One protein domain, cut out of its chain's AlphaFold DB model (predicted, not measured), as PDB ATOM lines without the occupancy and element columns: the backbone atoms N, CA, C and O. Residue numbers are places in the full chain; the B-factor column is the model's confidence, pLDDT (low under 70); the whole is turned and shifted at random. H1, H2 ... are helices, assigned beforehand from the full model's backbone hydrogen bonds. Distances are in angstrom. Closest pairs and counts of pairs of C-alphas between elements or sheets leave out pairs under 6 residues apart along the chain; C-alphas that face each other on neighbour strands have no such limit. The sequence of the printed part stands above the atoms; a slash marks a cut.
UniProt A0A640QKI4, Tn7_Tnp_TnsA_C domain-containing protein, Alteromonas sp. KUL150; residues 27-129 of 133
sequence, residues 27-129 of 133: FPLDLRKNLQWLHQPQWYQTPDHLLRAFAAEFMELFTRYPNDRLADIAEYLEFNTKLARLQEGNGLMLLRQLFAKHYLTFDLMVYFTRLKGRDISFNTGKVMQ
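This is residues 27 to 129 of the 133 residues of the protein "Tn7_Tnp_TnsA_C domain-containing protein" of Alteromonas sp. KUL150 (UniProt A0A640QKI4). Three helices, H2, H3 and H4, cross one another in a triangle and make the core, while H1 lies away from them towards one end of the longest axis and the short H5 ends the printed part near H2. A long unnamed stretch, residues 101 to 123, runs from H4 out towards H1 and folds back to H5. The 103 printed residues hold five named helices, H1 to H5 in chain order, and no named strand; the class is all helix, with 52 residues in helices. The whole is compact, with a radius of gyration of the C-alphas of 12.9 A and spans of 39 by 30 by 27 A.

H2, residues 48 to 64, is the longest helix. With residues 58 to 62 alone it touches H3, residues 70 to 80; the closest C-alphas, of Leu 61 and Ile 73, are 7.0 A apart. Their lines are about perpendicular at 71 degrees, only just more than steep. With residues 51 to 55 alone H2 touches H4, residues 91 to 100, also only just about perpendicular at 71 degrees; the closest C-alphas, of Leu 51 and Leu 98, are 6.6 A apart. H3 and H4 touch at a steep tilt of 55 degrees, opposite ways, with the C-alphas of Ala 74 and Gly 91 closest at 4.5 A. H5, residues 124 to 129, is close to H2 but not clearly touching; the closest C-alphas, of Arg 52 and Val 127, are 7.5 A apart. H1, residues 29 to 36, touches no helix. In H1, H2, H3 and H4 every O i to N i+4 pair is within hydrogen-bond range; in H5 0 of 2 are, and 0 of 3 O i to N i+3 pairs.

H2 is 24.4 A long from C-alpha 48 at (-39.452, 15.714, 47.288) to C-alpha 64; H3 measures 15.2 A and H4 14.3 A. H1 begins at C-alpha 29, (-18.466, 3.855, 28.149), and H5 ends at C-alpha 129, (-44.513, 5.947, 49.994).

The two C-alphas farthest apart, of Phe 27 and Lys 82, are 40.0 A apart. The printed part has no cut. The links H1 to H2 and H4 to H5 are long; within the latter, residues 104 to 105 pair antiparallel with 121 to 122. The pLDDT is under 70 at residues 41 to 44, 83 to 89 and 124 to 129.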
ATOM      1  N   PHE A  27     -16.171  -0.684  33.233       88.62
ATOM      2  CA  PHE A  27     -17.562  -0.535  32.824       88.62
ATOM      3  C   PHE A  27     -17.692   0.048  31.407       88.62
ATOM      4  O   PHE A  27     -16.854   0.863  30.984       88.62
ATOM      5  N   PRO A  28     -18.770  -0.301  30.673       93.69
ATOM      6  CA  PRO A  28     -19.056   0.275  29.365       93.69
ATOM      7  C   PRO A  28     -19.031   1.805  29.383       93.69
ATOM      8  O   PRO A  28     -19.415   2.447  30.364       93.69
ATOM      9  N   LEU A  29     -18.586   2.401  28.273       91.62
ATOM     10  CA  LEU A  29     -18.466   3.855  28.149       91.62
ATOM     11  C   LEU A  29     -19.792   4.571  28.439       91.62
ATOM     12  O   LEU A  29     -19.794   5.594  29.121       91.62
ATOM     13  N   ASP A  30     -20.902   4.026  27.947       93.81
ATOM     14  CA  ASP A  30     -22.226   4.623  28.116       93.81
ATOM     15  C   ASP A  30     -22.678   4.608  29.581       93.81
ATOM     16  O   ASP A  30     -23.125   5.641  30.080       93.81
ATOM     17  N   LEU A  31     -22.438   3.506  30.305       93.31
ATOM     18  CA  LEU A  31     -22.692   3.420  31.746       93.31
ATOM     19  C   LEU A  31     -21.890   4.475  32.512       93.31
ATOM     20  O   LEU A  31     -22.451   5.220  33.313       93.31
ATOM     21  N   ARG A  32     -20.591   4.610  32.221       92.62
ATOM     22  CA  ARG A  32     -19.758   5.650  32.848       92.62
ATOM     23  C   ARG A  32     -20.283   7.058  32.588       92.62
ATOM     24  O   ARG A  32     -20.383   7.856  33.516       92.62
ATOM     25  N   LYS A  33     -20.631   7.368  31.335       92.19
ATOM     26  CA  LYS A  33     -21.177   8.681  30.968       92.19
ATOM     27  C   LYS A  33     -22.508   8.954  31.662       92.19
ATOM     28  O   LYS A  33     -22.728  10.077  32.107       92.19
ATOM     29  N   ASN A  34     -23.371   7.947  31.785       93.44
ATOM     30  CA  ASN A  34     -24.632   8.058  32.510       93.44
ATOM     31  C   ASN A  34     -24.407   8.304  34.004       93.44
ATOM     32  O   ASN A  34     -25.022   9.206  34.554       93.44
ATOM     33  N   LEU A  35     -23.484   7.584  34.648       90.62
ATOM     34  CA  LEU A  35     -23.148   7.807  36.058       90.62
ATOM     35  C   LEU A  35     -22.568   9.209  36.290       90.62
ATOM     36  O   LEU A  35     -23.004   9.905  37.204       90.62
ATOM     37  N   GLN A  36     -21.670   9.684  35.424       89.44
ATOM     38  CA  GLN A  36     -21.170  11.064  35.476       89.44
ATOM     39  C   GLN A  36     -22.300  12.093  35.257       89.44
ATOM     40  O   GLN A  36     -22.354  13.152  35.899       89.44
ATOM     41  N   TRP A  37     -23.244  11.766  34.373       88.75
ATOM     42  CA  TRP A  37     -24.482  12.510  34.168       88.75
ATOM     43  C   TRP A  37     -25.554  12.253  35.242       88.75
ATOM     44  O   TRP A  37     -26.599  12.874  35.206       88.75
ATOM     45  N   LEU A  38     -25.320  11.469  36.288       89.19
ATOM     46  CA  LEU A  38     -26.221  11.424  37.448       89.19
ATOM     47  C   LEU A  38     -25.565  12.103  38.652       89.19
ATOM     48  O   LEU A  38     -26.136  13.031  39.223       89.19
ATOM     49  N   HIS A  39     -24.297  11.804  38.916       79.81
ATOM     50  CA  HIS A  39     -23.522  12.336  40.037       79.81
ATOM     51  C   HIS A  39     -22.919  13.725  39.756       79.81
ATOM     52  O   HIS A  39     -21.717  13.851  39.539       79.81
ATOM     53  N   GLN A  40     -23.738  14.786  39.768       73.69
ATOM     54  CA  GLN A  40     -23.232  16.168  39.827       73.69
ATOM     55  C   GLN A  40     -23.605  16.803  41.176       73.69
ATOM     56  O   GLN A  40     -24.769  16.742  41.578       73.69
ATOM     57  N   PRO A  41     -22.627  17.377  41.901       55.12
ATOM     58  CA  PRO A  41     -22.750  17.695  43.326       55.12
ATOM     59  C   PRO A  41     -23.667  18.883  43.660       55.12
ATOM     60  O   PRO A  41     -23.947  19.115  44.830       55.12
ATOM     61  N   GLN A  42     -24.146  19.642  42.672       57.69
ATOM     62  CA  GLN A  42     -24.799  20.938  42.903       57.69
ATOM     63  C   GLN A  42     -26.340  20.906  42.858       57.69
ATOM     64  O   GLN A  42     -26.960  21.948  43.043       57.69
ATOM     65  N   TRP A  43     -26.989  19.765  42.594       62.22
ATOM     66  CA  TRP A  43     -28.361  19.778  42.045       62.22
ATOM     67  C   TRP A  43     -29.432  19.100  42.907       62.22
ATOM     68  O   TRP A  43     -30.265  18.371  42.388       62.22
ATOM     69  N   TYR A  44     -29.461  19.348  44.217       62.31
ATOM     70  CA  TYR A  44     -30.421  18.697  45.129       62.31
ATOM     71  C   TYR A  44     -31.225  19.684  45.971       62.31
ATOM     72  O   TYR A  44     -31.309  19.546  47.188       62.31
ATOM     73  N   GLN A  45     -31.813  20.692  45.334       70.56
ATOM     74  CA  GLN A  45     -32.610  21.690  46.053       70.56
ATOM     75  C   GLN A  45     -34.114  21.490  45.885       70.56
ATOM     76  O   GLN A  45     -34.879  21.992  46.703       70.56
ATOM     77  N   THR A  46     -34.560  20.725  44.878       82.88
ATOM     78  CA  THR A  46     -35.992  20.538  44.644       82.88
ATOM     79  C   THR A  46     -36.596  19.640  45.736       82.88
ATOM     80  O   THR A  46     -36.163  18.487  45.900       82.88
ATOM     81  N   PRO A  47     -37.601  20.133  46.485       86.88
ATOM     82  CA  PRO A  47     -38.296  19.353  47.497       86.88
ATOM     83  C   PRO A  47     -38.944  18.093  46.921       86.88
ATOM     84  O   PRO A  47     -39.496  18.089  45.820       86.88
ATOM     85  N   ASP A  48     -38.957  17.026  47.713       86.81
ATOM     86  CA  ASP A  48     -39.452  15.714  47.288       86.81
ATOM     87  C   ASP A  48     -40.929  15.709  46.855       86.81
ATOM     88  O   ASP A  48     -41.308  14.946  45.968       86.81
ATOM     89  N   HIS A  49     -41.772  16.568  47.435       85.94
ATOM     90  CA  HIS A  49     -43.173  16.684  47.015       85.94
ATOM     91  C   HIS A  49     -43.312  17.276  45.603       85.94
ATOM     92  O   HIS A  49     -44.150  16.801  44.838       85.94
ATOM     93  N   LEU A  50     -42.463  18.240  45.228       87.50
ATOM     94  CA  LEU A  50     -42.425  18.781  43.866       87.50
ATOM     95  C   LEU A  50     -41.881  17.743  42.890       87.50
ATOM     96  O   LEU A  50     -42.455  17.553  41.825       87.50
ATOM     97  N   LEU A  51     -40.827  17.011  43.265       88.81
ATOM     98  CA  LEU A  51     -40.289  15.940  42.423       88.81
ATOM     99  C   LEU A  51     -41.331  14.855  42.131       88.81
ATOM    100  O   LEU A  51     -41.401  14.371  41.008       88.81
ATOM    101  N   ARG A  52     -42.200  14.509  43.088       89.62
ATOM    102  CA  ARG A  52     -43.322  13.594  42.820       89.62
ATOM    103  C   ARG A  52     -44.302  14.145  41.786       89.62
ATOM    104  O   ARG A  52     -44.714  13.395  40.905       89.62
ATOM    105  N   ALA A  53     -44.652  15.428  41.878       89.31
ATOM    106  CA  ALA A  53     -45.531  16.072  40.903       89.31
ATOM    107  C   ALA A  53     -44.893  16.090  39.504       89.31
ATOM    108  O   ALA A  53     -45.516  15.653  38.541       89.31
ATOM    109  N   PHE A  54     -43.617  16.473  39.404       90.38
ATOM    110  CA  PHE A  54     -42.887  16.434  38.137       90.38
ATOM    111  C   PHE A  54     -42.747  15.018  37.577       90.38
ATOM    112  O   PHE A  54     -42.885  14.835  36.375       90.38
ATOM    113  N   ALA A  55     -42.512  14.004  38.417       92.69
ATOM    114  CA  ALA A  55     -42.462  12.614  37.965       92.69
ATOM    115  C   ALA A  55     -43.777  12.193  37.290       92.69
ATOM    116  O   ALA A  55     -43.746  11.520  36.262       92.69
ATOM    117  N   ALA A  56     -44.916  12.610  37.855       91.38
ATOM    118  CA  ALA A  56     -46.234  12.366  37.281       91.38
ATOM    119  C   ALA A  56     -46.412  13.048  35.919       91.38
ATOM    120  O   ALA A  56     -46.751  12.369  34.951       91.38
ATOM    121  N   GLU A  57     -46.106  14.345  35.826       91.19
ATOM    122  CA  GLU A  57     -46.211  15.091  34.563       91.19
ATOM    123  C   GLU A  57     -45.291  14.517  33.479       91.19
ATOM    124  O   GLU A  57     -45.720  14.286  32.347       91.19
ATOM    125  N   PHE A  58     -44.034  14.224  33.818       93.12
ATOM    126  CA  PHE A  58     -43.090  13.649  32.865       93.12
ATOM    127  C   PHE A  58     -43.549  12.295  32.341       93.12
ATOM    128  O   PHE A  58     -43.433  12.040  31.147       93.12
ATOM    129  N   MET A  59     -44.105  11.432  33.191       93.94
ATOM    130  CA  MET A  59     -44.578  10.122  32.747       93.94
ATOM    131  C   MET A  59     -45.816  10.198  31.857       93.94
ATOM    132  O   MET A  59     -45.932   9.406  30.917       93.94
ATOM    133  N   GLU A  60     -46.705  11.166  32.081       93.44
ATOM    134  CA  GLU A  60     -47.793  11.447  31.142       93.44
ATOM    135  C   GLU A  60     -47.233  11.868  29.774       93.44
ATOM    136  O   GLU A  60     -47.626  11.319  28.741       93.44
ATOM    137  N   LEU A  61     -46.243  12.767  29.759       93.81
ATOM    138  CA  LEU A  61     -45.586  13.202  28.525       93.81
ATOM    139  C   LEU A  61     -44.825  12.071  27.829       93.81
ATOM    140  O   LEU A  61     -44.917  11.945  26.612       93.81
ATOM    141  N   PHE A  62     -44.120  11.215  28.567       95.44
ATOM    142  CA  PHE A  62     -43.421  10.057  28.007       95.44
ATOM    143  C   PHE A  62     -44.376   9.035  27.398       95.44
ATOM    144  O   PHE A  62     -44.060   8.435  26.371       95.44
ATOM    145  N   THR A  63     -45.564   8.885  27.984       94.81
ATOM    146  CA  THR A  63     -46.633   8.046  27.428       94.81
ATOM    147  C   THR A  63     -47.220   8.668  26.161       94.81
ATOM    148  O   THR A  63     -47.503   7.959  25.196       94.81
ATOM    149  N   ARG A  64     -47.382   9.996  26.139       95.44
ATOM    150  CA  ARG A  64     -47.920  10.741  24.993       95.44
ATOM    151  C   ARG A  64     -46.940  10.827  23.819       95.44
ATOM    152  O   ARG A  64     -47.368  10.753  22.669       95.44
ATOM    153  N   TYR A  65     -45.647  10.948  24.105       96.19
ATOM    154  CA  TYR A  65     -44.567  11.128  23.133       96.19
ATOM    155  C   TYR A  65     -43.497  10.025  23.268       96.19
ATOM    156  O   TYR A  65     -42.324  10.297  23.530       96.19
ATOM    157  N   PRO A  66     -43.852   8.742  23.069       97.12
ATOM    158  CA  PRO A  66     -42.959   7.617  23.365       97.12
ATOM    159  C   PRO A  66     -41.741   7.534  22.431       97.12
ATOM    160  O   PRO A  66     -40.759   6.851  22.731       97.12
ATOM    161  N   ASN A  67     -41.804   8.193  21.270       97.44
ATOM    162  CA  ASN A  67     -40.773   8.148  20.236       97.44
ATOM    163  C   ASN A  67     -39.794   9.331  20.277       97.44
ATOM    164  O   ASN A  67     -38.772   9.259  19.577       97.44
ATOM    165  N   ASP A  68     -40.092  10.348  21.082       96.75
ATOM    166  CA  ASP A  68     -39.366  11.619  21.142       96.75
ATOM    167  C   ASP A  68     -38.251  11.534  22.183       96.75
ATOM    168  O   ASP A  68     -38.320  10.718  23.110       96.75
ATOM    169  N   ARG A  69     -37.186  12.328  22.015       95.94
ATOM    170  CA  ARG A  69     -36.042  12.278  22.932       95.94
ATOM    171  C   ARG A  69     -36.396  12.940  24.255       95.94
ATOM    172  O   ARG A  69     -37.195  13.871  24.311       95.94
ATOM    173  N   LEU A  70     -35.709  12.525  25.319       93.94
ATOM    174  CA  LEU A  70     -35.895  13.132  26.640       93.94
ATOM    175  C   LEU A  70     -35.656  14.646  26.644       93.94
ATOM    176  O   LEU A  70     -36.358  15.359  27.349       93.94
ATOM    177  N   ALA A  71     -34.679  15.126  25.867       91.31
ATOM    178  CA  ALA A  71     -34.380  16.551  25.756       91.31
ATOM    179  C   ALA A  71     -35.557  17.342  25.171       91.31
ATOM    180  O   ALA A  71     -35.945  18.347  25.754       91.31
ATOM    181  N   ASP A  72     -36.169  16.830  24.102       93.69
ATOM    182  CA  ASP A  72     -37.303  17.478  23.437       93.69
ATOM    183  C   ASP A  72     -38.526  17.531  24.376       93.69
ATOM    184  O   ASP A  72     -39.207  18.547  24.494       93.69
ATOM    185  N   ILE A  73     -38.774  16.445  25.117       93.81
ATOM    186  CA  ILE A  73     -39.879  16.362  26.087       93.81
ATOM    187  C   ILE A  73     -39.630  17.270  27.303       93.81
ATOM    188  O   ILE A  73     -40.561  17.893  27.815       93.81
ATOM    189  N   ALA A  74     -38.383  17.362  27.766       90.50
ATOM    190  CA  ALA A  74     -37.980  18.263  28.844       90.50
ATOM    191  C   ALA A  74     -38.166  19.733  28.472       90.50
ATOM    192  O   ALA A  74     -38.724  20.494  29.261       90.50
ATOM    193  N   GLU A  75     -37.745  20.106  27.265       89.88
ATOM    194  CA  GLU A  75     -37.932  21.444  26.716       89.88
ATOM    195  C   GLU A  75     -39.424  21.775  26.565       89.88
ATOM    196  O   GLU A  75     -39.881  22.847  26.967       89.88
ATOM    197  N   TYR A  76     -40.222  20.822  26.072       89.50
ATOM    198  CA  TYR A  76     -41.670  20.986  25.988       89.50
ATOM    199  C   TYR A  76     -42.291  21.290  27.358       89.50
ATOM    200  O   TYR A  76     -43.079  22.234  27.467       89.50
ATOM    201  N   LEU A  77     -41.944  20.528  28.401       85.69
ATOM    202  CA  LEU A  77     -42.469  20.750  29.752       85.69
ATOM    203  C   LEU A  77     -42.086  22.143  30.282       85.69
ATOM    204  O   LEU A  77     -42.951  22.853  30.793       85.69
ATOM    205  N   GLU A  78     -40.830  22.553  30.087       83.62
ATOM    206  CA  GLU A  78     -40.293  23.849  30.529       83.62
ATOM    207  C   GLU A  78     -41.096  25.043  29.988       83.62
ATOM    208  O   GLU A  78     -41.454  25.953  30.741       83.62
ATOM    209  N   PHE A  79     -41.461  25.023  28.703       83.81
ATOM    210  CA  PHE A  79     -42.173  26.145  28.082       83.81
ATOM    211  C   PHE A  79     -43.702  26.076  28.214       83.81
ATOM    212  O   PHE A  79     -44.373  27.122  28.233       83.81
ATOM    213  N   ASN A  80     -44.269  24.871  28.330       83.12
ATOM    214  CA  ASN A  80     -45.710  24.656  28.180       83.12
ATOM    215  C   ASN A  80     -46.458  24.359  29.485       83.12
ATOM    216  O   ASN A  80     -47.686  24.476  29.487       83.12
ATOM    217  N   THR A  81     -45.789  24.025  30.599       72.44
ATOM    218  CA  THR A  81     -46.490  23.751  31.868       72.44
ATOM    219  C   THR A  81     -46.331  24.877  32.886       72.44
ATOM    220  O   THR A  81     -45.285  25.510  33.031       72.44
ATOM    221  N   LYS A  82     -47.412  25.154  33.626       70.75
ATOM    222  CA  LYS A  82     -47.381  26.125  34.731       70.75
ATOM    223  C   LYS A  82     -46.493  25.640  35.878       70.75
ATOM    224  O   LYS A  82     -45.886  26.476  36.534       70.75
ATOM    225  N   LEU A  83     -46.415  24.325  36.102       69.62
ATOM    226  CA  LEU A  83     -45.604  23.730  37.163       69.62
ATOM    227  C   LEU A  83     -44.107  23.977  36.931       69.62
ATOM    228  O   LEU A  83     -43.402  24.333  37.872       69.62
ATOM    229  N   ALA A  84     -43.638  23.880  35.683       66.62
ATOM    230  CA  ALA A  84     -42.250  24.174  35.336       66.62
ATOM    231  C   ALA A  84     -41.884  25.646  35.569       66.62
ATOM    232  O   ALA A  84     -40.833  25.935  36.125       66.62
ATOM    233  N   ARG A  85     -42.796  26.581  35.262       68.44
ATOM    234  CA  ARG A  85     -42.596  28.024  35.516       68.44
ATOM    235  C   ARG A  85     -42.449  28.384  37.001       68.44
ATOM    236  O   ARG A  85     -42.017  29.490  37.305       68.44
ATOM    237  N   LEU A  86     -42.835  27.490  37.916       61.78
ATOM    238  CA  LEU A  86     -42.711  27.671  39.368       61.78
ATOM    239  C   LEU A  86     -41.359  27.191  39.925       61.78
ATOM    240  O   LEU A  86     -41.117  27.318  41.126       61.78
ATOM    241  N   GLN A  87     -40.491  26.604  39.098       67.75
ATOM    242  CA  GLN A  87     -39.147  26.195  39.493       67.75
ATOM    243  C   GLN A  87     -38.108  26.871  38.604       67.75
ATOM    244  O   GLN A  87     -38.171  26.799  37.382       67.75
ATOM    245  N   GLU A  88     -37.113  27.496  39.229       62.41
ATOM    246  CA  GLU A  88     -35.936  28.004  38.530       62.41
ATOM    247  C   GLU A  88     -35.066  26.810  38.118       62.41
ATOM    248  O   GLU A  88     -34.284  26.273  38.905       62.41
ATOM    249  N   GLY A  89     -35.257  26.315  36.897       65.69
ATOM    250  CA  GLY A  89     -34.526  25.145  36.436       65.69
ATOM    251  C   GLY A  89     -34.894  24.698  35.031       65.69
ATOM    252  O   GLY A  89     -36.056  24.712  34.649       65.69
ATOM    253  N   ASN A  90     -33.887  24.233  34.293       76.75
ATOM    254  CA  ASN A  90     -34.079  23.597  32.993       76.75
ATOM    255  C   ASN A  90     -34.779  22.231  33.167       76.75
ATOM    256  O   ASN A  90     -34.440  21.475  34.089       76.75
ATOM    257  N   GLY A  91     -35.703  21.867  32.273       85.69
ATOM    258  CA  GLY A  91     -36.421  20.585  32.318       85.69
ATOM    259  C   GLY A  91     -35.502  19.352  32.391       85.69
ATOM    260  O   GLY A  91     -35.809  18.378  33.082       85.69
ATOM    261  N   LEU A  92     -34.321  19.398  31.762       88.06
ATOM    262  CA  LEU A  92     -33.312  18.333  31.833       88.06
ATOM    263  C   LEU A  92     -32.680  18.207  33.222       88.06
ATOM    264  O   LEU A  92     -32.331  17.101  33.639       88.06
ATOM    265  N   MET A  93     -32.532  19.315  33.950       87.56
ATOM    266  CA  MET A  93     -32.055  19.285  35.334       87.56
ATOM    267  C   MET A  93     -33.081  18.590  36.232       87.56
ATOM    268  O   MET A  93     -32.699  17.767  37.067       87.56
ATOM    269  N   LEU A  94     -34.375  18.872  36.037       88.62
ATOM    270  CA  LEU A  94     -35.454  18.196  36.762       88.62
ATOM    271  C   LEU A  94     -35.476  16.698  36.448       88.62
ATOM    272  O   LEU A  94     -35.443  15.892  37.377       88.62
ATOM    273  N   LEU A  95     -35.429  16.307  35.169       90.62
ATOM    274  CA  LEU A  95     -35.340  14.892  34.782       90.62
ATOM    275  C   LEU A  95     -34.158  14.187  35.436       90.62
ATOM    276  O   LEU A  95     -34.296  13.097  35.989       90.62
ATOM    277  N   ARG A  96     -32.992  14.826  35.425       89.81
ATOM    278  CA  ARG A  96     -31.800  14.268  36.049       89.81
ATOM    279  C   ARG A  96     -31.971  14.067  37.555       89.81
ATOM    280  O   ARG A  96     -31.572  13.021  38.057       89.81
ATOM    281  N   GLN A  97     -32.587  15.014  38.269       90.00
ATOM    282  CA  GLN A  97     -32.915  14.840  39.689       90.00
ATOM    283  C   GLN A  97     -33.883  13.675  39.915       90.00
ATOM    284  O   GLN A  97     -33.702  12.901  40.858       90.00
ATOM    285  N   LEU A  98     -34.882  13.516  39.043       91.69
ATOM    286  CA  LEU A  98     -35.839  12.412  39.112       91.69
ATOM    287  C   LEU A  98     -35.162  11.053  38.928       91.69
ATOM    288  O   LEU A  98     -35.478  10.123  39.671       91.69
ATOM    289  N   PHE A  99     -34.206  10.942  38.005       92.69
ATOM    290  CA  PHE A  99     -33.409   9.727  37.838       92.69
ATOM    291  C   PHE A  99     -32.454   9.493  39.012       92.69
ATOM    292  O   PHE A  99     -32.415   8.393  39.558       92.69
ATOM    293  N   ALA A 100     -31.729  10.524  39.455       90.38
ATOM    294  CA  ALA A 100     -30.763  10.416  40.548       90.38
ATOM    295  C   ALA A 100     -31.422  10.047  41.890       90.38
ATOM    296  O   ALA A 100     -30.857   9.288  42.671       90.38
ATOM    297  N   LYS A 101     -32.641  10.542  42.150       89.50
ATOM    298  CA  LYS A 101     -33.446  10.159  43.324       89.50
ATOM    299  C   LYS A 101     -34.329   8.926  43.088       89.50
ATOM    300  O   LYS A 101     -35.109   8.560  43.969       89.50
ATOM    301  N   HIS A 102     -34.199   8.277  41.931       90.94
ATOM    302  CA  HIS A 102     -34.942   7.080  41.549       90.94
ATOM    303  C   HIS A 102     -36.471   7.237  41.576       90.94
ATOM    304  O   HIS A 102     -37.161   6.271  41.878       90.94
ATOM    305  N   TYR A 103     -37.022   8.417  41.286       92.75
ATOM    306  CA  TYR A 103     -38.458   8.566  40.997       92.75
ATOM    307  C   TYR A 103     -38.800   7.976  39.624       92.75
ATOM    308  O   TYR A 103     -39.834   7.325  39.460       92.75
ATOM    309  N   LEU A 104     -37.884   8.162  38.673       94.25
ATOM    310  CA  LEU A 104     -37.907   7.573  37.342       94.25
ATOM    311  C   LEU A 104     -36.679   6.681  37.152       94.25
ATOM    312  O   LEU A 104     -35.647   6.887  37.794       94.25
ATOM    313  N   THR A 105     -36.782   5.700  36.265       95.25
ATOM    314  CA  THR A 105     -35.704   4.763  35.939       95.25
ATOM    315  C   THR A 105     -35.572   4.581  34.433       95.25
ATOM    316  O   THR A 105     -36.522   4.789  33.680       95.25
ATOM    317  N   PHE A 106     -34.370   4.202  34.007       95.38
ATOM    318  CA  PHE A 106     -34.026   3.847  32.634       95.38
ATOM    319  C   PHE A 106     -32.868   2.841  32.646       95.38
ATOM    320  O   PHE A 106     -32.208   2.661  33.675       95.38
ATOM    321  N   ASP A 107     -32.599   2.200  31.509       94.81
ATOM    322  CA  ASP A 107     -31.434   1.326  31.360       94.81
ATOM    323  C   ASP A 107     -30.132   2.145  31.285       94.81
ATOM    324  O   ASP A 107     -29.837   2.799  30.281       94.81
ATOM    325  N   LEU A 108     -29.313   2.070  32.339       93.38
ATOM    326  CA  LEU A 108     -28.025   2.763  32.424       93.38
ATOM    327  C   LEU A 108     -27.009   2.313  31.362       93.38
ATOM    328  O   LEU A 108     -25.996   2.992  31.185       93.38
ATOM    329  N   MET A 109     -27.246   1.210  30.651       93.81
ATOM    330  CA  MET A 109     -26.396   0.771  29.542       93.81
ATOM    331  C   MET A 109     -26.663   1.557  28.253       93.81
ATOM    332  O   MET A 109     -25.824   1.562  27.351       93.81
ATOM    333  N   VAL A 110     -27.789   2.271  28.165       94.38
ATOM    334  CA  VAL A 110     -28.126   3.138  27.035       94.38
ATOM    335  C   VAL A 110     -27.767   4.578  27.381       94.38
ATOM    336  O   VAL A 110     -28.287   5.152  28.334       94.38
ATOM    337  N   TYR A 111     -26.872   5.196  26.604       93.81
ATOM    338  CA  TYR A 111     -26.472   6.583  26.851       93.81
ATOM    339  C   TYR A 111     -27.678   7.533  26.851       93.81
ATOM    340  O   TYR A 111     -28.451   7.547  25.890       93.81
ATOM    341  N   PHE A 112     -27.804   8.356  27.897       91.50
ATOM    342  CA  PHE A 112     -29.025   9.108  28.206       91.50
ATOM    343  C   PHE A 112     -29.516  10.021  27.072       91.50
ATOM    344  O   PHE A 112     -30.713  10.225  26.911       91.50
ATOM    345  N   THR A 113     -28.606  10.539  26.242       91.19
ATOM    346  CA  THR A 113     -28.943  11.408  25.098       91.19
ATOM    347  C   THR A 113     -29.713  10.688  23.986       91.19
ATOM    348  O   THR A 113     -30.320  11.337  23.134       91.19
ATOM    349  N   ARG A 114     -29.679   9.349  23.968       94.81
ATOM    350  CA  ARG A 114     -30.373   8.510  22.980       94.81
ATOM    351  C   ARG A 114     -31.718   7.987  23.477       94.81
ATOM    352  O   ARG A 114     -32.461   7.438  22.667       94.81
ATOM    353  N   LEU A 115     -32.011   8.144  24.767       96.12
ATOM    354  CA  LEU A 115     -33.253   7.675  25.365       96.12
ATOM    355  C   LEU A 115     -34.450   8.453  24.824       96.12
ATOM    356  O   LEU A 115     -34.376   9.652  24.525       96.12
ATOM    357  N   LYS A 116     -35.563   7.742  24.742       97.31
ATOM    358  CA  LYS A 116     -36.866   8.244  24.330       97.31
ATOM    359  C   LYS A 116     -37.880   8.057  25.446       97.31
ATOM    360  O   LYS A 116     -37.628   7.316  26.393       97.31
ATOM    361  N   GLY A 117     -39.051   8.676  25.306       96.25
ATOM    362  CA  GLY A 117     -40.122   8.547  26.299       96.25
ATOM    363  C   GLY A 117     -40.451   7.093  26.665       96.25
ATOM    364  O   GLY A 117     -40.573   6.772  27.842       96.25
ATOM    365  N   ARG A 118     -40.481   6.182  25.683       96.94
ATOM    366  CA  ARG A 118     -40.769   4.755  25.930       96.94
ATOM    367  C   ARG A 118     -39.745   4.031  26.809       96.94
ATOM    368  O   ARG A 118     -40.049   2.960  27.317       96.94
ATOM    369  N   ASP A 119     -38.528   4.562  26.914       96.88
ATOM    370  CA  ASP A 119     -37.421   3.905  27.612       96.88
ATOM    371  C   ASP A 119     -37.445   4.206  29.123       96.88
ATOM    372  O   ASP A 119     -36.587   3.728  29.869       96.88
ATOM    373  N   ILE A 120     -38.409   5.020  29.573       96.62
ATOM    374  CA  ILE A 120     -38.520   5.510  30.946       96.62
ATOM    375  C   ILE A 120     -39.652   4.805  31.684       96.62
ATOM    376  O   ILE A 120     -40.725   4.548  31.141       96.62
ATOM    377  N   SER A 121     -39.419   4.498  32.956       94.50
ATOM    378  CA  SER A 121     -40.404   3.869  33.835       94.50
ATOM    379  C   SER A 121     -40.485   4.571  35.186       94.50
ATOM    380  O   SER A 121     -39.520   5.176  35.655       94.50
ATOM    381  N   PHE A 122     -41.638   4.457  35.846       91.50
ATOM    382  CA  PHE A 122     -41.753   4.822  37.253       91.50
ATOM    383  C   PHE A 122     -41.009   3.830  38.135       91.50
ATOM    384  O   PHE A 122     -41.076   2.617  37.934       91.50
ATOM    385  N   ASN A 123     -40.420   4.341  39.212       85.94
ATOM    386  CA  ASN A 123     -40.047   3.484  40.321       85.94
ATOM    387  C   ASN A 123     -41.243   3.263  41.252       85.94
ATOM    388  O   ASN A 123     -41.531   4.071  42.143       85.94
ATOM    389  N   THR A 124     -41.916   2.130  41.080       68.75
ATOM    390  CA  THR A 124     -43.089   1.728  41.870       68.75
ATOM    391  C   THR A 124     -42.833   1.754  43.386       68.75
ATOM    392  O   THR A 124     -43.749   2.038  44.157       68.75
ATOM    393  N   GLY A 125     -41.586   1.551  43.839       64.62
ATOM    394  CA  GLY A 125     -41.219   1.584  45.261       64.62
ATOM    395  C   GLY A 125     -41.219   2.982  45.897       64.62
ATOM    396  O   GLY A 125     -41.489   3.112  47.089       64.62
ATOM    397  N   LYS A 126     -40.962   4.044  45.119       61.38
ATOM    398  CA  LYS A 126     -40.948   5.442  45.600       61.38
ATOM    399  C   LYS A 126     -42.285   6.158  45.404       61.38
ATOM    400  O   LYS A 126     -42.603   7.069  46.163       61.38
ATOM    401  N   VAL A 127     -43.091   5.720  44.436       55.16
ATOM    402  CA  VAL A 127     -44.430   6.272  44.169       55.16
ATOM    403  C   VAL A 127     -45.429   5.916  45.287       55.16
ATOM    404  O   VAL A 127     -46.286   6.727  45.629       55.16
ATOM    405  N   MET A 128     -45.289   4.744  45.922       49.97
ATOM    406  CA  MET A 128     -46.226   4.259  46.952       49.97
ATOM    407  C   MET A 128     -45.984   4.806  48.370       49.97
ATOM    408  O   MET A 128     -46.898   4.775  49.191       49.97
ATOM    409  N   GLN A 129     -44.804   5.360  48.671       49.25
ATOM    410  CA  GLN A 129     -44.513   5.947  49.994       49.25
ATOM    411  C   GLN A 129     -45.231   7.287  50.252       49.25
ATOM    412  O   GLN A 129     -45.170   7.806  51.360       49.25
TER     413      GLN A 129